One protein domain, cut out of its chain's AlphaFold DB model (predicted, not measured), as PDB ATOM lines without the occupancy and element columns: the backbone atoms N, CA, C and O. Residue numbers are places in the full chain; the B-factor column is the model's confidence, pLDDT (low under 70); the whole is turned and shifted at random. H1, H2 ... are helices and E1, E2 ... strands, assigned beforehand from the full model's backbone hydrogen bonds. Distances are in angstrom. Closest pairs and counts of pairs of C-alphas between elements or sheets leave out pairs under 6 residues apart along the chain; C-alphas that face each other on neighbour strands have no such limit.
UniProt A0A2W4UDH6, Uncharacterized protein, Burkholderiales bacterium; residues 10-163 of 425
ATOM      1  N   TYR A  10     -39.657  51.648 -13.044       92.12
ATOM      2  CA  TYR A  10     -40.105  52.330 -11.843       92.12
ATOM      3  C   TYR A  10     -39.412  51.780 -10.605       92.12
ATOM      4  O   TYR A  10     -39.223  50.571 -10.459       92.12
ATOM      5  N   VAL A  11     -39.070  52.685  -9.696       88.69
ATOM      6  CA  VAL A  11     -38.450  52.374  -8.407       88.69
ATOM      7  C   VAL A  11     -39.216  53.072  -7.293       88.69
ATOM      8  O   VAL A  11     -39.769  54.157  -7.488       88.69
ATOM      9  N   GLU A  12     -39.266  52.446  -6.124       83.44
ATOM     10  CA  GLU A  12     -39.895  53.043  -4.951       83.44
ATOM     11  C   GLU A  12     -38.946  54.056  -4.288       83.44
ATOM     12  O   GLU A  12     -37.799  53.737  -3.979       83.44
ATOM     13  N   SER A  13     -39.432  55.276  -4.052       78.19
ATOM     14  CA  SER A  13     -38.746  56.361  -3.346       78.19
ATOM     15  C   SER A  13     -39.734  57.096  -2.444       78.19
ATOM     16  O   SER A  13     -40.771  57.563  -2.910       78.19
ATOM     17  N   HIS A  14     -39.428  57.206  -1.147       70.44
ATOM     18  CA  HIS A  14     -40.257  57.918  -0.159       70.44
ATOM     19  C   HIS A  14     -41.754  57.537  -0.207       70.44
ATOM     20  O   HIS A  14     -42.627  58.395  -0.092       70.44
ATOM     21  N   SER A  15     -42.057  56.241  -0.349       67.75
ATOM     22  CA  SER A  15     -43.427  55.696  -0.463       67.75
ATOM     23  C   SER A  15     -44.179  56.071  -1.751       67.75
ATOM     24  O   SER A  15     -45.408  56.039  -1.790       67.75
ATOM     25  N   MET A  16     -43.463  56.441  -2.816       76.94
ATOM     26  CA  MET A  16     -44.020  56.672  -4.152       76.94
ATOM     27  C   MET A  16     -43.205  55.930  -5.210       76.94
ATOM     28  O   MET A  16     -42.004  55.735  -5.053       76.94
ATOM     29  N   MET A  17     -43.848  55.555  -6.316       86.38
ATOM     30  CA  MET A  17     -43.138  55.047  -7.488       86.38
ATOM     31  C   MET A  17     -42.708  56.222  -8.364       86.38
ATOM     32  O   MET A  17     -43.540  57.051  -8.734       86.38
ATOM     33  N   ILE A  18     -41.423  56.278  -8.705       86.56
ATOM     34  CA  ILE A  18     -40.847  57.268  -9.625       86.56
ATOM     35  C   ILE A  18     -40.152  56.553 -10.779       86.56
ATOM     36  O   ILE A  18     -39.800  55.377 -10.650       86.56
ATOM     37  N   GLN A  19     -39.945  57.236 -11.905       88.56
ATOM     38  CA  GLN A  19     -39.169  56.627 -12.983       88.56
ATOM     39  C   GLN A  19     -37.701  56.513 -12.563       88.56
ATOM     40  O   GLN A  19     -37.154  57.410 -11.927       88.56
ATOM     41  N   ALA A  20     -37.044  55.410 -12.923       86.06
ATOM     42  CA  ALA A  20     -35.701  55.092 -12.440       86.06
ATOM     43  C   ALA A  20     -34.687  56.215 -12.710       86.06
ATOM     44  O   ALA A  20     -33.859  56.495 -11.852       86.06
ATOM     45  N   HIS A  21     -34.793  56.900 -13.854       83.81
ATOM     46  CA  HIS A  21     -33.905  58.005 -14.235       83.81
ATOM     47  C   HIS A  21     -34.055  59.265 -13.357       83.81
ATOM     48  O   HIS A  21     -33.180  60.126 -13.372       83.81
ATOM     49  N   GLU A  22     -35.142  59.370 -12.589       83.75
ATOM     50  CA  GLU A  22     -35.392  60.440 -11.616       83.75
ATOM     51  C   GLU A  22     -34.798  60.103 -10.234       83.75
ATOM     52  O   GLU A  22     -34.726  60.963  -9.354       83.75
ATOM     53  N   HIS A  23     -34.370  58.854 -10.012       81.62
ATOM     54  CA  HIS A  23     -33.826  58.412  -8.734       81.62
ATOM     55  C   HIS A  23     -32.367  58.883  -8.551       81.62
ATOM     56  O   HIS A  23     -31.537  58.649  -9.431       81.62
ATOM     57  N   PRO A  24     -31.981  59.454  -7.389       79.06
ATOM     58  CA  PRO A  24     -30.630  59.998  -7.173       79.06
ATOM     59  C   PRO A  24     -29.479  58.996  -7.340       79.06
ATOM     60  O   PRO A  24     -28.342  59.395  -7.569       79.06
ATOM     61  N   LYS A  25     -29.764  57.695  -7.197       78.62
ATOM     62  CA  LYS A  25     -28.795  56.594  -7.349       78.62
ATOM     63  C   LYS A  25     -28.940  55.826  -8.669       78.62
ATOM     64  O   LYS A  25     -28.545  54.668  -8.744       78.62
ATOM     65  N   PHE A  26     -29.575  56.420  -9.676       78.56
ATOM     66  CA  PHE A  26     -29.740  55.792 -10.983       78.56
ATOM     67  C   PHE A  26     -28.383  55.452 -11.619       78.56
ATOM     68  O   PHE A  26     -27.544  56.333 -11.794       78.56
ATOM     69  N   ASP A  27     -28.192  54.185 -11.998       81.06
ATOM     70  CA  ASP A  27     -27.042  53.725 -12.782       81.06
ATOM     71  C   ASP A  27     -27.482  53.393 -14.225       81.06
ATOM     72  O   ASP A  27     -28.141  52.369 -14.466       81.06
ATOM     73  N   PRO A  28     -27.109  54.229 -15.214       80.50
ATOM     74  CA  PRO A  28     -27.431  53.989 -16.616       80.50
ATOM     75  C   PRO A  28     -26.813  52.702 -17.184       80.50
ATOM     76  O   PRO A  28     -27.381  52.112 -18.105       80.50
ATOM     77  N   ALA A  29     -25.655  52.263 -16.677       81.94
ATOM     78  CA  ALA A  29     -24.946  51.097 -17.204       81.94
ATOM     79  C   ALA A  29     -25.642  49.792 -16.797       81.94
ATOM     80  O   ALA A  29     -25.927  48.955 -17.656       81.94
ATOM     81  N   HIS A  30     -25.992  49.664 -15.514       80.75
ATOM     82  CA  HIS A  30     -26.798  48.549 -15.011       80.75
ATOM     83  C   HIS A  30     -28.157  48.474 -15.722       80.75
ATOM     84  O   HIS A  30     -28.592  47.408 -16.157       80.75
ATOM     85  N   THR A  31     -28.798  49.630 -15.916       82.62
ATOM     86  CA  THR A  31     -30.082  49.731 -16.620       82.62
ATOM     87  C   THR A  31     -29.993  49.227 -18.062       82.62
ATOM     88  O   THR A  31     -30.882  48.513 -18.524       82.62
ATOM     89  N   ARG A  32     -28.907  49.543 -18.780       85.06
ATOM     90  CA  ARG A  32     -28.707  49.068 -20.157       85.06
ATOM     91  C   ARG A  32     -28.608  47.543 -20.232       85.06
ATOM     92  O   ARG A  32     -29.273  46.955 -21.075       85.06
ATOM     93  N   GLN A  33     -27.831  46.916 -19.347       86.12
ATOM     94  CA  GLN A  33     -27.688  45.454 -19.313       86.12
ATOM     95  C   GLN A  33     -29.022  44.758 -19.023       86.12
ATOM     96  O   GLN A  33     -29.363  43.770 -19.674       86.12
ATOM     97  N   LEU A  34     -29.804  45.303 -18.085       87.69
ATOM     98  CA  LEU A  34     -31.150  44.814 -17.798       87.69
ATOM     99  C   LEU A  34     -32.049  44.908 -19.038       87.69
ATOM    100  O   LEU A  34     -32.684  43.926 -19.410       87.69
ATOM    101  N   LEU A  35     -32.076  46.061 -19.711       88.75
ATOM    102  CA  LEU A  35     -32.887  46.249 -20.914       88.75
ATOM    103  C   LEU A  35     -32.456  45.324 -22.057       88.75
ATOM    104  O   LEU A  35     -33.322  44.780 -22.736       88.75
ATOM    105  N   GLU A  36     -31.159  45.101 -22.269       89.38
ATOM    106  CA  GLU A  36     -30.658  44.137 -23.262       89.38
ATOM    107  C   GLU A  36     -31.141  42.714 -22.957       89.38
ATOM    108  O   GLU A  36     -31.613  42.022 -23.861       89.38
ATOM    109  N   HIS A  37     -31.102  42.304 -21.684       89.31
ATOM    110  CA  HIS A  37     -31.633  41.013 -21.255       89.31
ATOM    111  C   HIS A  37     -33.138  40.890 -21.543       89.31
ATOM    112  O   HIS A  37     -33.559  39.910 -22.154       89.31
ATOM    113  N   ILE A  38     -33.938  41.907 -21.192       90.00
ATOM    114  CA  ILE A  38     -35.385  41.920 -21.460       90.00
ATOM    115  C   ILE A  38     -35.683  41.909 -22.964       90.00
ATOM    116  O   ILE A  38     -36.510  41.122 -23.413       90.00
ATOM    117  N   ASN A  39     -34.985  42.719 -23.765       87.94
ATOM    118  CA  ASN A  39     -35.137  42.706 -25.225       87.94
ATOM    119  C   ASN A  39     -34.824  41.317 -25.809       87.94
ATOM    120  O   ASN A  39     -35.490  40.889 -26.747       87.94
ATOM    121  N   GLY A  40     -33.852  40.594 -25.240       88.50
ATOM    122  CA  GLY A  40     -33.543  39.217 -25.623       88.50
ATOM    123  C   GLY A  40     -34.694  38.235 -25.381       88.50
ATOM    124  O   GLY A  40     -34.929  37.373 -26.226       88.50
ATOM    125  N   LEU A  41     -35.440  38.391 -24.281       88.25
ATOM    126  CA  LEU A  41     -36.616  37.562 -23.980       88.25
ATOM    127  C   LEU A  41     -37.714  37.759 -25.038       88.25
ATOM    128  O   LEU A  41     -38.168  36.790 -25.641       88.25
ATOM    129  N   PHE A  42     -38.058  39.017 -25.335       87.25
ATOM    130  CA  PHE A  42     -39.102  39.360 -26.312       87.25
ATOM    131  C   PHE A  42     -38.701  39.120 -27.778       87.25
ATOM    132  O   PHE A  42     -39.557  38.995 -28.652       87.25
ATOM    133  N   ALA A  43     -37.400  39.065 -28.077       85.56
ATOM    134  CA  ALA A  43     -36.908  38.717 -29.409       85.56
ATOM    135  C   ALA A  43     -37.086  37.224 -29.729       85.56
ATOM    136  O   ALA A  43     -37.183  36.860 -30.902       85.56
ATOM    137  N   PHE A  44     -37.100  36.369 -28.702       81.12
ATOM    138  CA  PHE A  44     -37.312  34.931 -28.846       81.12
ATOM    139  C   PHE A  44     -38.802  34.576 -28.865       81.12
ATOM    140  O   PHE A  44     -39.235  33.773 -29.689       81.12
ATOM    141  N   GLU A  45     -39.587  35.210 -27.993       80.25
ATOM    142  CA  GLU A  45     -41.024  34.996 -27.868       80.25
ATOM    143  C   GLU A  45     -41.723  36.351 -27.751       80.25
ATOM    144  O   GLU A  45     -41.466  37.111 -26.822       80.25
ATOM    145  N   ARG A  46     -42.594  36.681 -28.711       84.75
ATOM    146  CA  ARG A  46     -43.295  37.974 -28.705       84.75
ATOM    147  C   ARG A  46     -44.198  38.127 -27.474       84.75
ATOM    148  O   ARG A  46     -44.318  39.236 -26.960       84.75
ATOM    149  N   ASP A  47     -44.810  37.030 -27.036       89.31
ATOM    150  CA  ASP A  47     -45.552  36.950 -25.782       89.31
ATOM    151  C   ASP A  47     -44.647  36.357 -24.698       89.31
ATOM    152  O   ASP A  47     -44.392  35.158 -24.692       89.31
ATOM    153  N   PHE A  48     -44.142  37.190 -23.787       92.69
ATOM    154  CA  PHE A  48     -43.355  36.714 -22.650       92.69
ATOM    155  C   PHE A  48     -44.108  36.965 -21.349       92.69
ATOM    156  O   PHE A  48     -44.389  38.109 -20.977       92.69
ATOM    157  N   GLY A  49     -44.412  35.894 -20.617       91.75
ATOM    158  CA  GLY A  49     -45.153  35.992 -19.370       91.75
ATOM    159  C   GLY A  49     -46.583  36.507 -19.543       91.75
ATOM    160  O   GLY A  49     -47.123  37.043 -18.583       91.75
ATOM    161  N   GLY A  50     -47.212  36.411 -20.716       92.94
ATOM    162  CA  GLY A  50     -48.546  36.975 -20.959       92.94
ATOM    163  C   GLY A  50     -48.525  38.472 -21.276       92.94
ATOM    164  O   GLY A  50     -49.489  39.180 -20.985       92.94
ATOM    165  N   ILE A  51     -47.405  38.981 -21.795       94.62
ATOM    166  CA  ILE A  51     -47.245  40.360 -22.265       94.62
ATOM    167  C   ILE A  51     -46.961  40.288 -23.763       94.62
ATOM    168  O   ILE A  51     -45.876  39.874 -24.159       94.62
ATOM    169  N   ASP A  52     -47.917  40.714 -24.592       91.00
ATOM    170  CA  ASP A  52     -47.743  40.778 -26.049       91.00
ATOM    171  C   ASP A  52     -46.935  42.024 -26.434       91.00
ATOM    172  O   ASP A  52     -47.479  43.122 -26.570       91.00
ATOM    173  N   GLY A  53     -45.628  41.837 -26.596       90.88
ATOM    174  CA  GLY A  53     -44.703  42.878 -27.026       90.88
ATOM    175  C   GLY A  53     -44.088  43.691 -25.886       90.88
ATOM    176  O   GLY A  53     -44.715  44.044 -24.885       90.88
ATOM    177  N   ILE A  54     -42.813  44.037 -26.067       91.00
ATOM    178  CA  ILE A  54     -42.008  44.776 -25.087       91.00
ATOM    179  C   ILE A  54     -42.548  46.191 -24.811       91.00
ATOM    180  O   ILE A  54     -42.324  46.752 -23.742       91.00
ATOM    181  N   GLU A  55     -43.303  46.773 -25.741       90.56
ATOM    182  CA  GLU A  55     -43.965  48.074 -25.616       90.56
ATOM    183  C   GLU A  55     -45.148  48.093 -24.627       90.56
ATOM    184  O   GLU A  55     -45.629  49.168 -24.237       90.56
ATOM    185  N   GLN A  56     -45.629  46.909 -24.232       92.75
ATOM    186  CA  GLN A  56     -46.658  46.730 -23.208       92.75
ATOM    187  C   GLN A  56     -46.067  46.445 -21.826       92.75
ATOM    188  O   GLN A  56     -46.816  46.380 -20.850       92.75
ATOM    189  N   ALA A  57     -44.746  46.289 -21.734       94.88
ATOM    190  CA  ALA A  57     -44.071  45.964 -20.495       94.88
ATOM    191  C   ALA A  57     -43.711  47.213 -19.681       94.88
ATOM    192  O   ALA A  57     -43.305  48.242 -20.221       94.88
ATOM    193  N   THR A  58     -43.759  47.061 -18.363       95.62
ATOM    194  CA  THR A  58     -43.210  47.983 -17.370       95.62
ATOM    195  C   THR A  58     -42.387  47.176 -16.370       95.62
ATOM    196  O   THR A  58     -42.813  46.116 -15.907       95.62
ATOM    197  N   LEU A  59     -41.198  47.669 -16.022       94.94
ATOM    198  CA  LEU A  59     -40.347  47.072 -14.994       94.94
ATOM    199  C   LEU A  59     -40.546  47.787 -13.662       94.94
ATOM    200  O   LEU A  59     -40.499  49.015 -13.592       94.94
ATOM    201  N   ILE A  60     -40.706  47.014 -12.593       93.12
ATOM    202  CA  ILE A  60     -40.830  47.524 -11.228       93.12
ATOM    203  C   ILE A  60     -39.720  46.941 -10.366       93.12
ATOM    204  O   ILE A  60     -39.646  45.729 -10.169       93.12
ATOM    205  N   GLN A  61     -38.879  47.802  -9.801       89.75
ATOM    206  CA  GLN A  61     -37.927  47.391  -8.778       89.75
ATOM    207  C   GLN A  61     -38.661  47.205  -7.451       89.75
ATOM    208  O   GLN A  61     -39.036  48.175  -6.794       89.75
ATOM    209  N   PHE A  62     -38.844  45.955  -7.037       82.88
ATOM    210  CA  PHE A  62     -39.468  45.645  -5.747       82.88
ATOM    211  C   PHE A  62     -38.420  45.387  -4.657       82.88
ATOM    212  O   PHE A  62     -38.685  45.638  -3.484       82.88
ATOM    213  N   ARG A  63     -37.209  44.940  -5.027       75.62
ATOM    214  CA  ARG A  63     -36.086  44.722  -4.105       75.62
ATOM    215  C   ARG A  63     -35.088  45.881  -4.207       75.62
ATOM    216  O   ARG A  63     -34.110  45.802  -4.946       75.62
ATOM    217  N   ASN A  64     -35.343  46.960  -3.466       69.38
ATOM    218  CA  ASN A  64     -34.395  48.068  -3.333       69.38
ATOM    219  C   ASN A  64     -33.381  47.758  -2.205       69.38
ATOM    220  O   ASN A  64     -33.809  47.587  -1.060       69.38
ATOM    221  N   PRO A  65     -32.063  47.677  -2.481       63.62
ATOM    222  CA  PRO A  65     -31.041  47.427  -1.458       63.62
ATOM    223  C   PRO A  65     -30.958  48.520  -0.380       63.62
ATOM    224  O   PRO A  65     -30.438  48.258   0.700       63.62
ATOM    225  N   ASP A  66     -31.504  49.711  -0.636       63.50
ATOM    226  CA  ASP A  66     -31.571  50.801   0.341       63.50
ATOM    227  C   ASP A  66     -32.736  50.666   1.336       63.50
ATOM    228  O   ASP A  66     -32.797  51.396   2.326       63.50
ATOM    229  N   HIS A  67     -33.681  49.749   1.098       66.31
ATOM    230  CA  HIS A  67     -34.806  49.513   1.999       66.31
ATOM    231  C   HIS A  67     -34.440  48.406   2.995       66.31
ATOM    232  O   HIS A  67     -34.367  47.227   2.643       66.31
ATOM    233  N   ALA A  68     -34.256  48.791   4.264       57.84
ATOM    234  CA  ALA A  68     -33.742  47.943   5.349       57.84
ATOM    235  C   ALA A  68     -34.520  46.627   5.605       57.84
ATOM    236  O   ALA A  68     -34.015  45.753   6.299       57.84
ATOM    237  N   GLY A  69     -35.715  46.450   5.028       64.75
ATOM    238  CA  GLY A  69     -36.522  45.227   5.144       64.75
ATOM    239  C   GLY A  69     -36.385  44.216   3.997       64.75
ATOM    240  O   GLY A  69     -36.906  43.111   4.116       64.75
ATOM    241  N   LYS A  70     -35.712  44.557   2.888       68.44
ATOM    242  CA  LYS A  70     -35.716  43.728   1.658       68.44
ATOM    243  C   LYS A  70     -34.368  43.076   1.334       68.44
ATOM    244  O   LYS A  70     -34.283  42.268   0.403       68.44
ATOM    245  N   VAL A  71     -33.327  43.386   2.105       72.69
ATOM    246  CA  VAL A  71     -31.981  42.817   1.953       72.69
ATOM    247  C   VAL A  71     -32.010  41.316   2.251       72.69
ATOM    248  O   VAL A  71     -32.500  40.888   3.292       72.69
ATOM    249  N   GLY A  72     -31.502  40.504   1.321       77.06
ATOM    250  CA  GLY A  72     -31.474  39.042   1.465       77.06
ATOM    251  C   GLY A  72     -32.842  38.357   1.369       77.06
ATOM    252  O   GLY A  72     -32.934  37.167   1.655       77.06
ATOM    253  N   SER A  73     -33.897  39.078   0.973       85.19
ATOM    254  CA  SER A  73     -35.217  38.482   0.750       85.19
ATOM    255  C   SER A  73     -35.225  37.571  -0.479       85.19
ATOM    256  O   SER A  73     -34.584  37.871  -1.486       85.19
ATOM    257  N   MET A  74     -36.003  36.492  -0.447       88.56
ATOM    258  CA  MET A  74     -36.217  35.584  -1.577       88.56
ATOM    259  C   MET A  74     -37.660  35.693  -2.068       88.56
ATOM    260  O   MET A  74     -38.589  35.621  -1.269       88.56
ATOM    261  N   VAL A  75     -37.864  35.840  -3.382       90.25
ATOM    262  CA  VAL A  75     -39.214  35.797  -3.967       90.25
ATOM    263  C   VAL A  75     -39.745  34.374  -3.838       90.25
ATOM    264  O   VAL A  75     -39.118  33.436  -4.323       90.25
ATOM    265  N   LYS A  76     -40.894  34.214  -3.182       91.62
ATOM    266  CA  LYS A  76     -41.562  32.919  -3.009       91.62
ATOM    267  C   LYS A  76     -42.627  32.697  -4.066       91.62
ATOM    268  O   LYS A  76     -42.787  31.574  -4.534       91.62
ATOM    269  N   ARG A  77     -43.386  33.746  -4.395       92.94
ATOM    270  CA  ARG A  77     -44.529  33.645  -5.303       92.94
ATOM    271  C   ARG A  77     -44.930  35.010  -5.850       92.94
ATOM    272  O   ARG A  77     -44.858  36.009  -5.137       92.94
ATOM    273  N   LEU A  78     -45.418  35.016  -7.086       95.12
ATOM    274  CA  LEU A  78     -46.174  36.124  -7.664       95.12
ATOM    275  C   LEU A  78     -47.662  35.768  -7.686       95.12
ATOM    276  O   LEU A  78     -48.024  34.631  -7.998       95.12
ATOM    277  N   ILE A  79     -48.515  36.723  -7.330       95.62
ATOM    278  CA  ILE A  79     -49.969  36.550  -7.308       95.62
ATOM    279  C   ILE A  79     -50.593  37.723  -8.051       95.62
ATOM    280  O   ILE A  79     -50.469  38.864  -7.618       95.62
ATOM    281  N   GLN A  80     -51.268  37.447  -9.163       95.88
ATOM    282  CA  GLN A  80     -52.041  38.464  -9.867       95.88
ATOM    283  C   GLN A  80     -53.352  38.736  -9.119       95.88
ATOM    284  O   GLN A  80     -53.990  37.801  -8.627       95.88
ATOM    285  N   LEU A  81     -53.747  40.005  -9.025       95.62
ATOM    286  CA  LEU A  81     -54.921  40.436  -8.267       95.62
ATOM    287  C   LEU A  81     -55.964  41.118  -9.165       95.62
ATOM    288  O   LEU A  81     -55.606  41.935 -10.021       95.62
ATOM    289  N   PRO A  82     -57.263  40.864  -8.943       93.94
ATOM    290  CA  PRO A  82     -58.324  41.663  -9.531       93.94
ATOM    291  C   PRO A  82     -58.466  42.984  -8.762       93.94
ATOM    292  O   PRO A  82     -58.915  43.000  -7.622       93.94
ATOM    293  N   LEU A  83     -58.129  44.112  -9.393       87.50
ATOM    294  CA  LEU A  83     -58.310  45.432  -8.764       87.50
ATOM    295  C   LEU A  83     -59.779  45.870  -8.679       87.50
ATOM    296  O   LEU A  83     -60.158  46.644  -7.805       87.50
ATOM    297  N   TYR A  84     -60.596  45.415  -9.627       92.25
ATOM    298  CA  TYR A  84     -61.987  45.828  -9.770       92.25
ATOM    299  C   TYR A  84     -62.915  44.616  -9.747       92.25
ATOM    300  O   TYR A  84     -62.513  43.490 -10.052       92.25
ATOM    301  N   PHE A  85     -64.188  44.875  -9.456       95.88
ATOM    302  CA  PHE A  85     -65.251  43.896  -9.645       95.88
ATOM    303  C   PHE A  85     -65.357  43.458 -11.109       95.88
ATOM    304  O   PHE A  85     -65.124  44.255 -12.026       95.88
ATOM    305  N   GLN A  86     -65.776  42.210 -11.328       96.31
ATOM    306  CA  GLN A  86     -65.939  41.637 -12.668       96.31
ATOM    307  C   GLN A  86     -66.884  42.450 -13.559       96.31
ATOM    308  O   GLN A  86     -66.655  42.551 -14.761       96.31
ATOM    309  N   GLU A  87     -67.914  43.066 -12.977       96.56
ATOM    310  CA  GLU A  87     -68.876  43.915 -13.686       96.56
ATOM    311  C   GLU A  87     -68.271  45.246 -14.179       96.56
ATOM    312  O   GLU A  87     -68.848  45.909 -15.039       96.56
ATOM    313  N   VAL A  88     -67.117  45.653 -13.639       95.81
ATOM    314  CA  VAL A  88     -66.409  46.887 -14.019       95.81
ATOM    315  C   VAL A  88     -65.296  46.579 -15.007       95.81
ATOM    316  O   VAL A  88     -65.143  47.273 -16.012       95.81
ATOM    317  N   ARG A  89     -64.508  45.546 -14.709       92.88
ATOM    318  CA  ARG A  89     -63.431  45.068 -15.566       92.88
ATOM    319  C   ARG A  89     -63.319  43.561 -15.412       92.88
ATOM    320  O   ARG A  89     -63.024  43.067 -14.325       92.88
ATOM    321  N   HIS A  90     -63.498  42.851 -16.519       93.12
ATOM    322  CA  HIS A  90     -63.284  41.416 -16.538       93.12
ATOM    323  C   HIS A  90     -61.816  41.106 -16.227       93.12
ATOM    324  O   HIS A  90     -60.910  41.649 -16.862       93.12
ATOM    325  N   PHE A  91     -61.594  40.266 -15.219       92.19
ATOM    326  CA  PHE A  91     -60.258  39.844 -14.824       92.19
ATOM    327  C   PHE A  91     -59.906  38.565 -15.569       92.19
ATOM    328  O   PHE A  91     -60.612  37.565 -15.439       92.19
ATOM    329  N   VAL A  92     -58.807  38.602 -16.314       90.44
ATOM    330  CA  VAL A  92     -58.251  37.429 -16.985       90.44
ATOM    331  C   VAL A  92     -56.988  37.031 -16.225       90.44
ATOM    332  O   VAL A  92     -56.015  37.787 -16.274       90.44
ATOM    333  N   PRO A  93     -57.004  35.908 -15.485       92.50
ATOM    334  CA  PRO A  93     -55.833  35.459 -14.754       92.50
ATOM    335  C   PRO A  93     -54.731  35.029 -15.724       92.50
ATOM    336  O   PRO A  93     -55.008  34.349 -16.714       92.50
ATOM    337  N   LEU A  94     -53.487  35.373 -15.399       93.69
ATOM    338  CA  LEU A  94     -52.320  34.742 -16.009       93.69
ATOM    339  C   LEU A  94     -52.296  33.251 -15.677       93.69
ATOM    340  O   LEU A  94     -52.649  32.841 -14.565       93.69
ATOM    341  N   ASP A  95     -51.830  32.450 -16.628       93.69
ATOM    342  CA  ASP A  95     -51.590  31.036 -16.377       93.69
ATOM    343  C   ASP A  95     -50.332  30.808 -15.513       93.69
ATOM    344  O   ASP A  95     -49.538  31.713 -15.224       93.69
ATOM    345  N   GLU A  96     -50.162  29.568 -15.047       93.12
ATOM    346  CA  GLU A  96     -49.050  29.210 -14.166       93.12
ATOM    347  C   GLU A  96     -47.681  29.360 -14.841       93.12
ATOM    348  O   GLU A  96     -46.717  29.738 -14.172       93.12
ATOM    349  N   LEU A  97     -47.584  29.104 -16.150       94.06
ATOM    350  CA  LEU A  97     -46.335  29.225 -16.900       94.06
ATOM    351  C   LEU A  97     -45.924  30.697 -17.009       94.06
ATOM    352  O   LEU A  97     -44.771  31.034 -16.735       94.06
ATOM    353  N   GLN A  98     -46.873  31.571 -17.329       95.31
ATOM    354  CA  GLN A  98     -46.676  33.012 -17.435       95.31
ATOM    355  C   GLN A  98     -46.205  33.614 -16.104       95.31
ATOM    356  O   GLN A  98     -45.213  34.349 -16.053       95.31
ATOM    357  N   LEU A  99     -46.864  33.258 -14.997       94.88
ATOM    358  CA  LEU A  99     -46.446  33.684 -13.658       94.88
ATOM    359  C   LEU A  99     -45.071  33.121 -13.281       94.88
ATOM    360  O   LEU A  99     -44.266  33.828 -12.668       94.88
ATOM    361  N   HIS A 100     -44.776  31.876 -13.660       94.56
ATOM    362  CA  HIS A 100     -43.484  31.252 -13.394       94.56
ATOM    363  C   HIS A 100     -42.338  31.940 -14.152       94.56
ATOM    364  O   HIS A 100     -41.318  32.263 -13.540       94.56
ATOM    365  N   GLN A 101     -42.516  32.245 -15.442       94.38
ATOM    366  CA  GLN A 101     -41.549  33.000 -16.250       94.38
ATOM    367  C   GLN A 101     -41.214  34.354 -15.601       94.38
ATOM    368  O   GLN A 101     -40.042  34.699 -15.421       94.38
ATOM    369  N   ARG A 102     -42.242  35.094 -15.166       94.88
ATOM    370  CA  ARG A 102     -42.069  36.378 -14.469       94.88
ATOM    371  C   ARG A 102     -41.391  36.225 -13.110       94.88
ATOM    372  O   ARG A 102     -40.576  37.066 -12.739       94.88
ATOM    373  N   MET A 103     -41.694  35.159 -12.372       94.62
ATOM    374  CA  MET A 103     -41.076  34.878 -11.074       94.62
ATOM    375  C   MET A 103     -39.577  34.591 -11.211       94.62
ATOM    376  O   MET A 103     -38.794  35.107 -10.415       94.62
ATOM    377  N   LEU A 104     -39.167  33.812 -12.218       92.94
ATOM    378  CA  LEU A 104     -37.751  33.541 -12.490       92.94
ATOM    379  C   LEU A 104     -36.992  34.831 -12.813       92.94
ATOM    380  O   LEU A 104     -35.925  35.076 -12.247       92.94
ATOM    381  N   LEU A 105     -37.575  35.689 -13.655       91.88
ATOM    382  CA  LEU A 105     -37.010  37.000 -13.963       91.88
ATOM    383  C   LEU A 105     -36.891  37.878 -12.706       91.88
ATOM    384  O   LEU A 105     -35.833  38.462 -12.457       91.88
ATOM    385  N   ALA A 106     -37.943  37.931 -11.885       91.69
ATOM    386  CA  ALA A 106     -37.958  38.690 -10.638       91.69
ATOM    387  C   ALA A 106     -36.909  38.195  -9.635       91.69
ATOM    388  O   ALA A 106     -36.217  39.001  -9.010       91.69
ATOM    389  N   ALA A 107     -36.748  36.878  -9.505       88.56
ATOM    390  CA  ALA A 107     -35.747  36.276  -8.636       88.56
ATOM    391  C   ALA A 107     -34.315  36.590  -9.101       88.56
ATOM    392  O   ALA A 107     -33.469  36.904  -8.261       88.56
ATOM    393  N   ALA A 108     -34.067  36.545 -10.416       88.06
ATOM    394  CA  ALA A 108     -32.750  36.761 -11.011       88.06
ATOM    395  C   ALA A 108     -32.316  38.234 -11.025       88.06
ATOM    396  O   ALA A 108     -31.134  38.527 -10.857       88.06
ATOM    397  N   THR A 109     -33.256  39.160 -11.226       86.88
ATOM    398  CA  THR A 109     -32.936  40.576 -11.481       86.88
ATOM    399  C   THR A 109     -33.299  41.510 -10.327       86.88
ATOM    400  O   THR A 109     -32.739  42.596 -10.228       86.88
ATOM    401  N   GLY A 110     -34.235  41.122  -9.452       86.38
ATOM    402  CA  GLY A 110     -34.839  42.036  -8.475       86.38
ATOM    403  C   GLY A 110     -35.864  43.011  -9.078       86.38
ATOM    404  O   GLY A 110     -36.362  43.885  -8.361       86.38
ATOM    405  N   TYR A 111     -36.199  42.844 -10.363       90.56
ATOM    406  CA  TYR A 111     -37.230  43.596 -11.073       90.56
ATOM    407  C   TYR A 111     -38.379  42.680 -11.477       90.56
ATOM    408  O   TYR A 111     -38.177  41.611 -12.048       90.56
ATOM    409  N   MET A 112     -39.600  43.117 -11.211       93.19
ATOM    410  CA  MET A 112     -40.802  42.451 -11.679       93.19
ATOM    411  C   MET A 112     -41.220  43.040 -13.024       93.19
ATOM    412  O   MET A 112     -41.292  44.260 -13.174       93.19
ATOM    413  N   LEU A 113     -41.514  42.166 -13.983       95.00
ATOM    414  CA  LEU A 113     -42.081  42.537 -15.272       95.00
ATOM    415  C   LEU A 113     -43.609  42.492 -15.186       95.00
ATOM    416  O   LEU A 113     -44.190  41.465 -14.820       95.00
ATOM    417  N   MET A 114     -44.247  43.609 -15.514       96.31
ATOM    418  CA  MET A 114     -45.697  43.766 -15.495       96.31
ATOM    419  C   MET A 114     -46.197  44.253 -16.849       96.31
ATOM    420  O   MET A 114     -45.542  45.069 -17.496       96.31
ATOM    421  N   GLY A 115     -47.355  43.752 -17.266       95.44
ATOM    422  CA  GLY A 115     -48.088  44.283 -18.401       95.44
ATOM    423  C   GLY A 115     -48.876  45.530 -18.009       95.44
ATOM    424  O   GLY A 115     -48.984  45.892 -16.835       95.44
ATOM    425  N   ARG A 116     -49.461  46.192 -19.005       92.62
ATOM    426  CA  ARG A 116     -50.403  47.282 -18.750       92.62
ATOM    427  C   ARG A 116     -51.677  46.760 -18.105       92.62
ATOM    428  O   ARG A 116     -52.153  45.676 -18.429       92.62
ATOM    429  N   ASP A 117     -52.278  47.610 -17.282       91.62
ATOM    430  CA  ASP A 117     -53.561  47.337 -16.641       91.62
ATOM    431  C   ASP A 117     -53.532  46.079 -15.751       91.62
ATOM    432  O   ASP A 117     -54.429  45.232 -15.766       91.62
ATOM    433  N   GLU A 118     -52.463  45.929 -14.982       94.44
ATOM    434  CA  GLU A 118     -52.188  44.727 -14.208       94.44
ATOM    435  C   GLU A 118     -51.865  45.057 -12.754       94.44
ATOM    436  O   GLU A 118     -51.234  46.072 -12.464       94.44
ATOM    437  N   VAL A 119     -52.267  44.167 -11.844       95.06
ATOM    438  CA  VAL A 119     -51.900  44.222 -10.427       95.06
ATOM    439  C   VAL A 119     -51.263  42.903 -10.024       95.06
ATOM    440  O   VAL A 119     -51.868  41.846 -10.202       95.06
ATOM    441  N   ILE A 120     -50.049  42.960  -9.478       96.25
ATOM    442  CA  ILE A 120     -49.330  41.787  -8.976       96.25
ATOM    443  C   ILE A 120     -48.825  42.064  -7.562       96.25
ATOM    444  O   ILE A 120     -48.202  43.091  -7.284       96.25
ATOM    445  N   ALA A 121     -49.073  41.098  -6.682       95.44
ATOM    446  CA  ALA A 121     -48.444  40.978  -5.383       95.44
ATOM    447  C   ALA A 121     -47.210  40.072  -5.444       95.44
ATOM    448  O   ALA A 121     -47.234  38.984  -6.029       95.44
ATOM    449  N   VAL A 122     -46.140  40.513  -4.790       93.12
ATOM    450  CA  VAL A 122     -44.883  39.789  -4.618       93.12
ATOM    451  C   VAL A 122     -44.803  39.294  -3.181       93.12
ATOM    452  O   VAL A 122     -44.579  40.077  -2.253       93.12
ATOM    453  N   LEU A 123     -44.934  37.981  -3.005       93.00
ATOM    454  CA  LEU A 123     -44.635  37.337  -1.735       93.00
ATOM    455  C   LEU A 123     -43.145  37.054  -1.647       93.00
ATOM    456  O   LEU A 123     -42.584  36.353  -2.497       93.00
ATOM    457  N   HIS A 124     -42.512  37.567  -0.601       90.12
ATOM    458  CA  HIS A 124     -41.094  37.364  -0.360       90.12
ATOM    459  C   HIS A 124     -40.824  36.963   1.085       90.12
ATOM    460  O   HIS A 124     -41.454  37.449   2.019       90.12
ATOM    461  N   GLU A 125     -39.878  36.047   1.256       89.94
ATOM    462  CA  GLU A 125     -39.417  35.568   2.552       89.94
ATOM    463  C   GLU A 125     -38.121  36.284   2.923       89.94
ATOM    464  O   GLU A 125     -37.204  36.369   2.105       89.94
ATOM    465  N   VAL A 126     -38.037  36.804   4.145       86.75
ATOM    466  CA  VAL A 126     -36.802  37.388   4.693       86.75
ATOM    467  C   VAL A 126     -35.992  36.326   5.455       86.75
ATOM    468  O   VAL A 126     -36.568  35.321   5.866       86.75
ATOM    469  N   PRO A 127     -34.687  36.534   5.734       84.12
ATOM    470  CA  PRO A 127     -33.816  35.516   6.347       84.12
ATOM    471  C   PRO A 127     -34.287  34.895   7.677       84.12
ATOM    472  O   PRO A 127     -33.793  33.842   8.063       84.12
ATOM    473  N   HIS A 128     -35.238  35.521   8.375       83.62
ATOM    474  CA  HIS A 128     -35.812  35.027   9.634       83.62
ATOM    475  C   HIS A 128     -37.101  34.200   9.440       83.62
ATOM    476  O   HIS A 128     -37.771  33.882  10.416       83.62
ATOM    477  N   GLY A 129     -37.477  33.878   8.196       85.06
ATOM    478  CA  GLY A 129     -38.638  33.041   7.861       85.06
ATOM    479  C   GLY A 129     -39.979  33.779   7.772       85.06
ATOM    480  O   GLY A 129     -40.998  33.167   7.458       85.06
ATOM    481  N   HIS A 130     -40.012  35.091   8.022       87.88
ATOM    482  CA  HIS A 130     -41.229  35.889   7.848       87.88
ATOM    483  C   HIS A 130     -41.542  36.111   6.365       87.88
ATOM    484  O   HIS A 130     -40.642  36.388   5.568       87.88
ATOM    485  N   ILE A 131     -42.829  36.040   6.014       90.12
ATOM    486  CA  ILE A 131     -43.327  36.301   4.662       90.12
ATOM    487  C   ILE A 131     -43.962  37.690   4.629       90.12
ATOM    488  O   ILE A 131     -44.847  38.002   5.421       90.12
ATOM    489  N   PHE A 132     -43.526  38.502   3.675       88.44
ATOM    490  CA  PHE A 132     -44.056  39.829   3.403       88.44
ATOM    491  C   PHE A 132     -44.706  39.875   2.023       88.44
ATOM    492  O   PHE A 132     -44.427  39.047   1.153       88.44
ATOM    493  N   CYS A 133     -45.583  40.859   1.838       90.81
ATOM    494  CA  CYS A 133     -46.322  41.089   0.608       90.81
ATOM    495  C   CYS A 133     -46.140  42.545   0.179       90.81
ATOM    496  O   CYS A 133     -46.544  43.448   0.906       90.81
ATOM    497  N   ASP A 134     -45.568  42.762  -1.004       90.69
ATOM    498  CA  ASP A 134     -45.614  44.056  -1.694       90.69
ATOM    499  C   ASP A 134     -46.604  43.953  -2.849       90.69
ATOM    500  O   ASP A 134     -46.580  42.959  -3.570       90.69
ATOM    501  N   THR A 135     -47.446  44.962  -3.067       93.25
ATOM    502  CA  THR A 135     -48.426  44.941  -4.163       93.25
ATOM    503  C   THR A 135     -48.242  46.143  -5.064       93.25
ATOM    504  O   THR A 135     -48.149  47.273  -4.586       93.25
ATOM    505  N   PHE A 136     -48.214  45.903  -6.371       93.38
ATOM    506  CA  PHE A 136     -48.013  46.940  -7.371       93.38
ATOM    507  C   PHE A 136     -49.088  46.884  -8.440       93.38
ATOM    508  O   PHE A 136     -49.569  45.810  -8.793       93.38
ATOM    509  N   GLU A 137     -49.415  48.048  -8.985       93.00
ATOM    510  CA  GLU A 137     -50.253  48.194 -10.167       93.00
ATOM    511  C   GLU A 137     -49.493  48.922 -11.268       93.00
ATOM    512  O   GLU A 137     -48.811  49.909 -10.997       93.00
ATOM    513  N   VAL A 138     -49.693  48.487 -12.509       93.56
ATOM    514  CA  VAL A 138     -49.367  49.243 -13.716       93.56
ATOM    515  C   VAL A 138     -50.671  49.616 -14.406       93.56
ATOM    516  O   VAL A 138     -51.453  48.746 -14.782       93.56
ATOM    517  N   ASN A 139     -50.926  50.914 -14.573       91.44
ATOM    518  CA  ASN A 139     -52.154  51.385 -15.213       91.44
ATOM    519  C   ASN A 139     -52.119  51.213 -16.748       91.44
ATOM    520  O   ASN A 139     -51.145  50.725 -17.324       91.44
ATOM    521  N   THR A 140     -53.184  51.623 -17.443       90.81
ATOM    522  CA  THR A 140     -53.285  51.469 -18.910       90.81
ATOM    523  C   THR A 140     -52.268  52.301 -19.699       90.81
ATOM    524  O   THR A 140     -52.031  52.020 -20.874       90.81
ATOM    525  N   ASP A 141     -51.648  53.303 -19.070       90.69
ATOM    526  CA  ASP A 141     -50.610  54.142 -19.681       90.69
ATOM    527  C   ASP A 141     -49.194  53.626 -19.369       90.69
ATOM    528  O   ASP A 141     -48.210  54.238 -19.778       90.69
ATOM    529  N   GLY A 142     -49.073  52.497 -18.656       91.12
ATOM    530  CA  GLY A 142     -47.791  51.903 -18.271       91.12
ATOM    531  C   GLY A 142     -47.163  52.518 -17.016       91.12
ATOM    532  O   GLY A 142     -46.018  52.202 -16.693       91.12
ATOM    533  N   VAL A 143     -47.888  53.380 -16.295       90.50
ATOM    534  CA  VAL A 143     -47.381  54.043 -15.088       90.50
ATOM    535  C   VAL A 143     -47.612  53.153 -13.870       90.50
ATOM    536  O   VAL A 143     -48.738  52.717 -13.618       90.50
ATOM    537  N   ALA A 144     -46.543  52.898 -13.113       91.31
ATOM    538  CA  ALA A 144     -46.584  52.036 -11.940       91.31
ATOM    539  C   ALA A 144     -46.951  52.785 -10.649       91.31
ATOM    540  O   ALA A 144     -46.614  53.958 -10.472       91.31
ATOM    541  N   ARG A 145     -47.567  52.074  -9.700       87.62
ATOM    542  CA  ARG A 145     -47.784  52.518  -8.316       87.62
ATOM    543  C   ARG A 145     -47.708  51.359  -7.324       87.62
ATOM    544  O   ARG A 145     -47.974  50.217  -7.682       87.62
ATOM    545  N   SER A 146     -47.376  51.678  -6.076       88.00
ATOM    546  CA  SER A 146     -47.456  50.755  -4.938       88.00
ATOM    547  C   SER A 146     -48.846  50.846  -4.301       88.00
ATOM    548  O   SER A 146     -49.408  51.941  -4.198       88.00
ATOM    549  N   LEU A 147     -49.413  49.705  -3.909       86.44
ATOM    550  CA  LEU A 147     -50.716  49.597  -3.258       86.44
ATOM    551  C   LEU A 147     -50.549  49.156  -1.799       86.44
ATOM    552  O   LEU A 147     -49.838  48.199  -1.502       86.44
ATOM    553  N   ALA A 148     -51.253  49.836  -0.895       83.06
ATOM    554  CA  ALA A 148     -51.319  49.484   0.522       83.06
ATOM    555  C   ALA A 148     -52.548  48.605   0.827       83.06
ATOM    556  O   ALA A 148     -53.474  48.523   0.024       83.06
ATOM    557  N   GLY A 149     -52.569  47.985   2.012       82.94
ATOM    558  CA  GLY A 149     -53.724  47.222   2.513       82.94
ATOM    559  C   GLY A 149     -53.771  45.747   2.100       82.94
ATOM    560  O   GLY A 149     -54.739  45.065   2.423       82.94
ATOM    561  N   TYR A 150     -52.729  45.249   1.432       89.12
ATOM    562  CA  TYR A 150     -52.571  43.839   1.076       89.12
ATOM    563  C   TYR A 150     -51.562  43.166   2.005       89.12
ATOM    564  O   TYR A 150     -50.463  43.681   2.213       89.12
ATOM    565  N   TYR A 151     -51.925  42.003   2.546       91.94
ATOM    566  CA  TYR A 151     -51.125  41.283   3.538       91.94
ATOM    567  C   TYR A 151     -50.904  39.835   3.110       91.94
ATOM    568  O   TYR A 151     -51.775  39.229   2.487       91.94
ATOM    569  N   ALA A 152     -49.756  39.258   3.477       91.56
ATOM    570  CA  ALA A 152     -49.395  37.891   3.092       91.56
ATOM    571  C   ALA A 152     -50.461  36.856   3.504       91.56
ATOM    572  O   ALA A 152     -50.788  35.969   2.717       91.56
ATOM    573  N   ASP A 153     -51.062  37.024   4.684       91.94
ATOM    574  CA  ASP A 153     -52.064  36.095   5.218       91.94
ATOM    575  C   ASP A 153     -53.431  36.204   4.524       91.94
ATOM    576  O   ASP A 153     -54.219  35.257   4.542       91.94
ATOM    577  N   SER A 154     -53.734  37.343   3.887       91.38
ATOM    578  CA  SER A 154     -55.022  37.579   3.221       91.38
ATOM    579  C   SER A 154     -54.967  37.492   1.699       91.38
ATOM    580  O   SER A 154     -56.006  37.323   1.061       91.38
ATOM    581  N   ILE A 155     -53.776  37.540   1.100       93.31
ATOM    582  CA  ILE A 155     -53.611  37.753  -0.342       93.31
ATOM    583  C   ILE A 155     -54.279  36.683  -1.217       93.31
ATOM    584  O   ILE A 155     -54.744  36.970  -2.315       93.31
ATOM    585  N   VAL A 156     -54.371  35.442  -0.728       90.94
ATOM    586  CA  VAL A 156     -55.026  34.329  -1.441       90.94
ATOM    587  C   VAL A 156     -56.545  34.507  -1.492       90.94
ATOM    588  O   VAL A 156     -57.203  34.052  -2.427       90.94
ATOM    589  N   ARG A 157     -57.132  35.151  -0.480       90.69
ATOM    590  CA  ARG A 157     -58.540  35.552  -0.514       90.69
ATOM    591  C   ARG A 157     -58.713  36.725  -1.473       90.69
ATOM    592  O   ARG A 157     -59.647  36.710  -2.269       90.69
ATOM    593  N   ASP A 158     -57.808  37.695  -1.403       91.00
ATOM    594  CA  ASP A 158     -57.890  38.944  -2.161       91.00
ATOM    595  C   ASP A 158     -57.618  38.736  -3.670       91.00
ATOM    596  O   ASP A 158     -58.071  39.526  -4.491       91.00
ATOM    597  N   SER A 159     -56.973  37.630  -4.066       92.56
ATOM    598  CA  SER A 159     -56.774  37.257  -5.477       92.56
ATOM    599  C   SER A 159     -58.018  36.690  -6.169       92.56
ATOM    600  O   SER A 159     -58.011  36.476  -7.383       92.56
ATOM    601  N   LYS A 160     -59.099  36.417  -5.429       93.44
ATOM    602  CA  LYS A 160     -60.321  35.844  -6.002       93.44
ATOM    603  C   LYS A 160     -61.150  36.928  -6.698       93.44
ATOM    604  O   LYS A 160     -61.414  37.963  -6.086       93.44
ATOM    605  N   PRO A 161     -61.641  36.685  -7.929       93.44
ATOM    606  CA  PRO A 161     -62.555  37.600  -8.601       93.44
ATOM    607  C   PRO A 161     -63.781  37.912  -7.745       93.44
ATOM    608  O   PRO A 161     -64.478  37.007  -7.276       93.44
ATOM    609  N   GLN A 162     -64.060  39.200  -7.576       93.75
ATOM    610  CA  GLN A 162     -65.222  39.673  -6.836       93.75
ATOM    611  C   GLN A 162     -66.329  40.114  -7.791       93.75
ATOM    612  O   GLN A 162     -66.068  40.667  -8.862       93.75
ATOM    613  N   HIS A 163     -67.570  39.883  -7.375       96.00
ATOM    614  CA  HIS A 163     -68.771  40.263  -8.110       96.00
ATOM    615  C   HIS A 163     -69.638  41.145  -7.229       96.00
ATOM    616  O   HIS A 163     -69.934  40.763  -6.097       96.00
TER     617      HIS A 163
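What this domain is: This is residues 10 to 163 of the 425 residues of an uncharacterized protein of Burkholderiales bacterium (UniProt A0A2W4UDH6). Two small, strongly twisted four-stranded sheets lie face to face as a sandwich, E2 E1 E3 E5 over E4 E6 E7 E8, their strands crossed at 33 degrees; edge strands E2 and E8 come near each other along one side, and H2 covers the other side, between E5 and E4. H1 passes outside this core and only grazes the first sheet, while the loop of residues 81 to 95 and the last printed residues reach away from the core. The printed part has 154 residues, with three named helices and eight named strands in the order E1 E2 H1 E3 E4 H2 E5 E6 E7 E8 H3. The class is mixed, helices and strands; the first sheet is mixed, the second antiparallel. The whole is compact, with a radius of gyration of the C-alphas of 15.1 A and spans of 46 by 39 by 26 A.

How they stand to each other: E1, residues 10 to 13, and E2, residues 16 to 19, form a hairpin, with N 13 and O 16 2.8 A apart. E1 is parallel to E3, residues 57 to 61, with N 10 and O 59 2.8 A apart. E3 is antiparallel to E5, residues 111 to 115, with N 58 and O 114 2.8 A apart. H1, residues 28 to 44, only grazes this sheet with residues 34 to 38. In the second sheet E4, residues 74 to 80, is antiparallel to E6, residues 118 to 125, with N 74 and O 125 2.8 A apart. E6, E7, residues 131 to 138, and E8, residues 144 to 147, form a meander, each strand the antiparallel neighbour of the one before; N 122 and O 134 are 2.8 A apart, as are N 145 and O 137. The closest C-alphas of E2 and E8, those of Met 17 and Arg 145, are 5.4 A apart. H2, residues 96 to 109, stands at the first sheet's level, and its closest C-alpha pair with E5 is Ala 106 and Met 112, 4.8 A. On the second sheet, with which it makes two layers, a helix on one face of a sheet, H2 has a height of 8.7 A; it lies over E4, only just not over E6, on which 2 of its C-alphas fall, and runs slantwise at 39 degrees to E4 on the local plane. H3, residues 155 to 158, only grazes the second sheet. In H1 and H2 every O i to N i+4 pair is within hydrogen-bond range; H3 is too short for one.

Where its parts are: E1 begins at C-alpha 10, (-40.105, 52.330, -11.843). H1 measures 24.7 A, H2 19.9 A, E4 18.1 A, E6 23.0 A and E7 23.3 A. H3 ends at C-alpha 158, (-57.890, 38.944, -2.161).

The domain as a whole: The C-alphas of Ala 29 and His 163, the two farthest apart, are 46.1 A apart. The printed part has no cut. The links H1 to E3, E3 to E4 and E4 to H2 are long. The mean pLDDT of the printed part is 88.3; residue 15 and residues 64 to 70 are under 70.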